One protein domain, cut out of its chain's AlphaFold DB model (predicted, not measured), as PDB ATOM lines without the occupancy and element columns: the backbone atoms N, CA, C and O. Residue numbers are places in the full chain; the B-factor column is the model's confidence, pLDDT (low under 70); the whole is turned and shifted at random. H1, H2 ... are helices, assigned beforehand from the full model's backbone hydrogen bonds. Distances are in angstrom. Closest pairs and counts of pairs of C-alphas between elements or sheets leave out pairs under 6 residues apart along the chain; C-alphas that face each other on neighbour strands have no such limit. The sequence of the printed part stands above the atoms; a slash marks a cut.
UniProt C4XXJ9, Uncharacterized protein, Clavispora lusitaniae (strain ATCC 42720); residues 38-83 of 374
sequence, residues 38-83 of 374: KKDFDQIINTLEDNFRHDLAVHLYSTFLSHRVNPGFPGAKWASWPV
ATOM      1  N   LYS A  38      15.864 -51.778   3.111       69.62
ATOM      2  CA  LYS A  38      15.831 -51.952   1.648       69.62
ATOM      3  C   LYS A  38      16.245 -50.676   0.916       69.62
ATOM      4  O   LYS A  38      17.032 -50.740  -0.018       69.62
ATOM      5  N   LYS A  39      15.746 -49.521   1.367       74.50
ATOM      6  CA  LYS A  39      16.111 -48.219   0.793       74.50
ATOM      7  C   LYS A  39      17.588 -47.904   1.015       74.50
ATOM      8  O   LYS A  39      18.238 -47.441   0.085       74.50
ATOM      9  N   ASP A  40      18.110 -48.187   2.207       73.62
ATOM     10  CA  ASP A  40      19.526 -47.988   2.523       73.62
ATOM     11  C   ASP A  40      20.413 -48.899   1.667       73.62
ATOM     12  O   ASP A  40      21.409 -48.445   1.110       73.62
ATOM     13  N   PHE A  41      20.025 -50.168   1.501       74.69
ATOM     14  CA  PHE A  41      20.717 -51.112   0.626       74.69
ATOM     15  C   PHE A  41      20.747 -50.617  -0.823       74.69
ATOM     16  O   PHE A  41      21.825 -50.501  -1.406       74.69
ATOM     17  N   ASP A  42      19.592 -50.253  -1.386       68.81
ATOM     18  CA  ASP A  42      19.505 -49.735  -2.753       68.81
ATOM     19  C   ASP A  42      20.338 -48.454  -2.912       68.81
ATOM     20  O   ASP A  42      21.015 -48.260  -3.922       68.81
ATOM     21  N   GLN A  43      20.343 -47.575  -1.908       76.81
ATOM     22  CA  GLN A  43      21.157 -46.363  -1.919       76.81
ATOM     23  C   GLN A  43      22.659 -46.678  -1.913       76.81
ATOM     24  O   GLN A  43      23.415 -46.064  -2.673       76.81
ATOM     25  N   ILE A  44      23.099 -47.630  -1.089       79.19
ATOM     26  CA  ILE A  44      24.501 -48.059  -1.022       79.19
ATOM     27  C   ILE A  44      24.936 -48.673  -2.354       79.19
ATOM     28  O   ILE A  44      25.982 -48.289  -2.880       79.19
ATOM     29  N   ILE A  45      24.126 -49.567  -2.930       76.94
ATOM     30  CA  ILE A  45      24.412 -50.193  -4.226       76.94
ATOM     31  C   ILE A  45      24.520 -49.139  -5.329       76.94
ATOM     32  O   ILE A  45      25.532 -49.103  -6.023       76.94
ATOM     33  N   ASN A  46      23.557 -48.219  -5.434       69.00
ATOM     34  CA  ASN A  46      23.609 -47.143  -6.429       69.00
ATOM     35  C   ASN A  46      24.859 -46.262  -6.265       69.00
ATOM     36  O   ASN A  46      25.494 -45.889  -7.247       69.00
ATOM     37  N   THR A  47      25.245 -45.955  -5.022       80.56
ATOM     38  CA  THR A  47      26.446 -45.152  -4.743       80.56
ATOM     39  C   THR A  47      27.719 -45.889  -5.165       80.56
ATOM     40  O   THR A  47      28.620 -45.290  -5.752       80.56
ATOM     41  N   LEU A  48      27.798 -47.195  -4.893       73.31
ATOM     42  CA  LEU A  48      28.912 -48.034  -5.331       73.31
ATOM     43  C   LEU A  48      28.980 -48.112  -6.856       73.31
ATOM     44  O   LEU A  48      30.050 -47.907  -7.424       73.31
ATOM     45  N   GLU A  49      27.854 -48.360  -7.523       71.69
ATOM     46  CA  GLU A  49      27.784 -48.401  -8.983       71.69
ATOM     47  C   GLU A  49      28.208 -47.072  -9.613       71.69
ATOM     48  O   GLU A  49      29.002 -47.068 -10.555       71.69
ATOM     49  N   ASP A  50      27.749 -45.940  -9.079       73.94
ATOM     50  CA  ASP A  50      28.146 -44.617  -9.561       73.94
ATOM     51  C   ASP A  50      29.646 -44.361  -9.373       73.94
ATOM     52  O   ASP A  50      30.295 -43.860 -10.297       73.94
ATOM     53  N   ASN A  51      30.226 -44.769  -8.239       72.25
ATOM     54  CA  ASN A  51      31.670 -44.685  -8.009       72.25
ATOM     55  C   ASN A  51      32.446 -45.545  -9.014       72.25
ATOM     56  O   ASN A  51      33.362 -45.047  -9.665       72.25
ATOM     57  N   PHE A  52      32.036 -46.799  -9.233       73.50
ATOM     58  CA  PHE A  52      32.678 -47.671 -10.221       73.50
ATOM     59  C   PHE A  52      32.570 -47.118 -11.645       73.50
ATOM     60  O   PHE A  52      33.530 -47.185 -12.415       73.50
ATOM     61  N   ARG A  53      31.420 -46.544 -12.016       75.25
ATOM     62  CA  ARG A  53      31.235 -45.890 -13.321       75.25
ATOM     63  C   ARG A  53      32.125 -44.663 -13.457       75.25
ATOM     64  O   ARG A  53      32.671 -44.438 -14.539       75.25
ATOM     65  N   HIS A  54      32.259 -43.874 -12.392       76.56
ATOM     66  CA  HIS A  54      33.130 -42.707 -12.367       76.56
ATOM     67  C   HIS A  54      34.596 -43.112 -12.526       76.56
ATOM     68  O   HIS A  54      35.257 -42.625 -13.443       76.56
ATOM     69  N   ASP A  55      35.070 -44.064 -11.725       78.19
ATOM     70  CA  ASP A  55      36.440 -44.574 -11.781       78.19
ATOM     71  C   ASP A  55      36.758 -45.179 -13.148       78.19
ATOM     72  O   ASP A  55      37.800 -44.887 -13.734       78.19
ATOM     73  N   LEU A  56      35.827 -45.948 -13.721       79.56
ATOM     74  CA  LEU A  56      35.969 -46.475 -15.075       79.56
ATOM     75  C   LEU A  56      36.071 -45.353 -16.112       79.56
ATOM     76  O   LEU A  56      36.918 -45.408 -17.004       79.56
ATOM     77  N   ALA A  57      35.209 -44.339 -16.024       76.62
ATOM     78  CA  ALA A  57      35.241 -43.212 -16.947       76.62
ATOM     79  C   ALA A  57      36.568 -42.446 -16.841       76.62
ATOM     80  O   ALA A  57      37.157 -42.110 -17.870       76.62
ATOM     81  N   VAL A  58      37.062 -42.225 -15.620       80.50
ATOM     82  CA  VAL A  58      38.361 -41.596 -15.352       80.50
ATOM     83  C   VAL A  58      39.500 -42.447 -15.910       80.50
ATOM     84  O   VAL A  58      40.361 -41.908 -16.600       80.50
ATOM     85  N   HIS A  59      39.485 -43.764 -15.696       81.94
ATOM     86  CA  HIS A  59      40.488 -44.703 -16.212       81.94
ATOM     87  C   HIS A  59      40.537 -44.737 -17.740       81.94
ATOM     88  O   HIS A  59      41.603 -44.644 -18.353       81.94
ATOM     89  N   LEU A  60      39.379 -44.844 -18.393       81.81
ATOM     90  CA  LEU A  60      39.300 -44.841 -19.854       81.81
ATOM     91  C   LEU A  60      39.748 -43.496 -20.426       81.81
ATOM     92  O   LEU A  60      40.431 -43.453 -21.451       81.81
ATOM     93  N   TYR A  61      39.402 -42.398 -19.754       82.31
ATOM     94  CA  TYR A  61      39.819 -41.069 -20.167       82.31
ATOM     95  C   TYR A  61      41.320 -40.838 -19.966       82.31
ATOM     96  O   TYR A  61      41.980 -40.339 -20.875       82.31
ATOM     97  N   SER A  62      41.896 -41.252 -18.837       83.38
ATOM     98  CA  SER A  62      43.338 -41.142 -18.579       83.38
ATOM     99  C   SER A  62      44.150 -41.995 -19.555       83.38
ATOM    100  O   SER A  62      45.170 -41.545 -20.083       83.38
ATOM    101  N   THR A  63      43.651 -43.190 -19.878       84.69
ATOM    102  CA  THR A  63      44.220 -44.057 -20.913       84.69
ATOM    103  C   THR A  63      44.193 -43.371 -22.276       84.69
ATOM    104  O   THR A  63      45.216 -43.318 -22.959       84.69
ATOM    105  N   PHE A  64      43.052 -42.781 -22.648       83.50
ATOM    106  CA  PHE A  64      42.916 -42.017 -23.886       83.50
ATOM    107  C   PHE A  64      43.911 -40.850 -23.952       83.50
ATOM    108  O   PHE A  64      44.576 -40.676 -24.972       83.50
ATOM    109  N   LEU A  65      44.054 -40.070 -22.874       84.12
ATOM    110  CA  LEU A  65      45.020 -38.968 -22.815       84.12
ATOM    111  C   LEU A  65      46.460 -39.462 -22.961       84.12
ATOM    112  O   LEU A  65      47.239 -38.877 -23.711       84.12
ATOM    113  N   SER A  66      46.790 -40.574 -22.307       85.00
ATOM    114  CA  SER A  66      48.115 -41.189 -22.392       85.00
ATOM    115  C   SER A  66      48.442 -41.626 -23.821       85.00
ATOM    116  O   SER A  66      49.529 -41.323 -24.313       85.00
ATOM    117  N   HIS A  67      47.482 -42.218 -24.543       84.31
ATOM    118  CA  HIS A  67      47.659 -42.600 -25.951       84.31
ATOM    119  C   HIS A  67      47.881 -41.413 -26.893       84.31
ATOM    120  O   HIS A  67      48.504 -41.591 -27.940       84.31
ATOM    121  N   ARG A  68      47.431 -40.201 -26.533       82.62
ATOM    122  CA  ARG A  68      47.734 -38.986 -27.312       82.62
ATOM    123  C   ARG A  68      49.196 -38.565 -27.199       82.62
ATOM    124  O   ARG A  68      49.709 -37.955 -28.131       82.62
ATOM    125  N   VAL A  69      49.840 -38.858 -26.071       83.88
ATOM    126  CA  VAL A  69      51.264 -38.566 -25.853       83.88
ATOM    127  C   VAL A  69      52.116 -39.716 -26.372       83.88
ATOM    128  O   VAL A  69      53.058 -39.495 -27.122       83.88
ATOM    129  N   ASN A  70      51.760 -40.948 -26.013       83.50
ATOM    130  CA  ASN A  70      52.452 -42.160 -26.415       83.50
ATOM    131  C   ASN A  70      51.435 -43.241 -26.821       83.50
ATOM    132  O   ASN A  70      50.867 -43.903 -25.955       83.50
ATOM    133  N   PRO A  71      51.253 -43.516 -28.124       81.81
ATOM    134  CA  PRO A  71      50.298 -44.525 -28.598       81.81
ATOM    135  C   PRO A  71      50.561 -45.942 -28.078       81.81
ATOM    136  O   PRO A  71      49.664 -46.783 -28.066       81.81
ATOM    137  N   GLY A  72      51.800 -46.233 -27.674       77.00
ATOM    138  CA  GLY A  72      52.186 -47.523 -27.112       77.00
ATOM    139  C   GLY A  72      51.894 -47.663 -25.616       77.00
ATOM    140  O   GLY A  72      52.080 -48.757 -25.076       77.00
ATOM    141  N   PHE A  73      51.467 -46.589 -24.941       79.19
ATOM    142  CA  PHE A  73      51.288 -46.554 -23.495       79.19
ATOM    143  C   PHE A  73      49.970 -45.879 -23.062       79.19
ATOM    144  O   PHE A  73      49.708 -44.744 -23.445       79.19
ATOM    145  N   PRO A  74      49.175 -46.516 -22.189       78.00
ATOM    146  CA  PRO A  74      49.391 -47.840 -21.619       78.00
ATOM    147  C   PRO A  74      49.085 -48.938 -22.656       78.00
ATOM    148  O   PRO A  74      48.435 -48.694 -23.672       78.00
ATOM    149  N   GLY A  75      49.590 -50.158 -22.461       75.00
ATOM    150  CA  GLY A  75      49.359 -51.238 -23.431       75.00
ATOM    151  C   GLY A  75      47.861 -51.505 -23.645       75.00
ATOM    152  O   GLY A  75      47.061 -51.285 -22.742       75.00
ATOM    153  N   ALA A  76      47.465 -52.035 -24.810       69.81
ATOM    154  CA  ALA A  76      46.046 -52.276 -25.132       69.81
ATOM    155  C   ALA A  76      45.300 -53.120 -24.076       69.81
ATOM    156  O   ALA A  76      44.110 -52.918 -23.859       69.81
ATOM    157  N   LYS A  77      46.014 -54.017 -23.383       72.06
ATOM    158  CA  LYS A  77      45.484 -54.826 -22.273       72.06
ATOM    159  C   LYS A  77      45.151 -54.023 -21.009       72.06
ATOM    160  O   LYS A  77      44.331 -54.427 -20.206       72.06
ATOM    161  N   TRP A  78      45.803 -52.883 -20.819       71.56
ATOM    162  CA  TRP A  78      45.541 -51.990 -19.690       71.56
ATOM    163  C   TRP A  78      44.283 -51.146 -19.927       71.56
ATOM    164  O   TRP A  78      43.554 -50.803 -19.002       71.56
ATOM    165  N   ALA A  79      44.011 -50.854 -21.202       65.50
ATOM    166  CA  ALA A  79      42.780 -50.218 -21.652       65.50
ATOM    167  C   ALA A  79      41.605 -51.209 -21.775       65.50
ATOM    168  O   ALA A  79      40.458 -50.779 -21.892       65.50
ATOM    169  N   SER A  80      41.868 -52.525 -21.802       64.06
ATOM    170  CA  SER A  80      40.823 -53.544 -21.909       64.06
ATOM    171  C   SER A  80      40.175 -53.766 -20.550       64.06
ATOM    172  O   SER A  80      40.573 -54.638 -19.784       64.06
ATOM    173  N   TRP A  81      39.179 -52.937 -20.267       57.31
ATOM    174  CA  TRP A  81      38.228 -53.162 -19.195       57.31
ATOM    175  C   TRP A  81      36.913 -53.718 -19.781       57.31
ATOM    176  O   TRP A  81      36.483 -53.237 -20.837       57.31
ATOM    177  N   PRO A  82      36.248 -54.690 -19.131       62.34
ATOM    178  CA  PRO A  82      36.671 -55.379 -17.910       62.34
ATOM    179  C   PRO A  82      37.883 -56.289 -18.143       62.34
ATOM    180  O   PRO A  82      38.117 -56.762 -19.257       62.34
ATOM    181  N   VAL A  83      38.649 -56.511 -17.070       62.28
ATOM    182  CA  VAL A  83      39.730 -57.505 -17.028       62.28
ATOM    183  C   VAL A  83      39.145 -58.861 -17.429       62.28
ATOM    184  O   VAL A  83      38.020 -59.189 -17.046       62.28
TER     185      VAL A  83
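This is residues 38 to 83 of the 374 residues of an uncharacterized protein of Clavispora lusitaniae (strain ATCC 42720) (UniProt C4XXJ9). One long helix, H1, makes nearly the whole length of the model, and after its last residue, Val 69, the backbone folds back through a short link into the small helix H2 and a tail, residues 80 to 83, beside H1. Residues 38 to 55 of H1 stick out free of the rest. The printed part has 46 residues with two named helices, H1 then H2, and no named strand; the class is all helix. It is an extended rod, with a radius of gyration of the C-alphas of 14.7 A and spans of 47 by 18 by 6 A.

H1, residues 38 to 69, and H2, residues 76 to 79, are joined by a short link of 6 residues. They are close but not clearly touching: their closest C-alphas, those of Thr 63 and Ala 79, are 6.4 A apart. In H1, 27 of 28 O i to N i+4 pairs are within hydrogen-bond range; H2 is too short for such a pair.

H1 is 46.8 A long from C-alpha 38 at (15.831, -51.952, 1.648) to C-alpha 69 at (51.264, -38.566, -25.853). H2 is 5.2 A long and ends at C-alpha 79, (42.780, -50.218, -21.652).

The two C-alphas farthest apart, those of Lys 38 and Asn 70, are 47.2 A apart. The printed part has no cut and no long link. Mean pLDDT of the printed part is 75.9; residues 38, 42, 46, 76 and 79 to 83 are under 70.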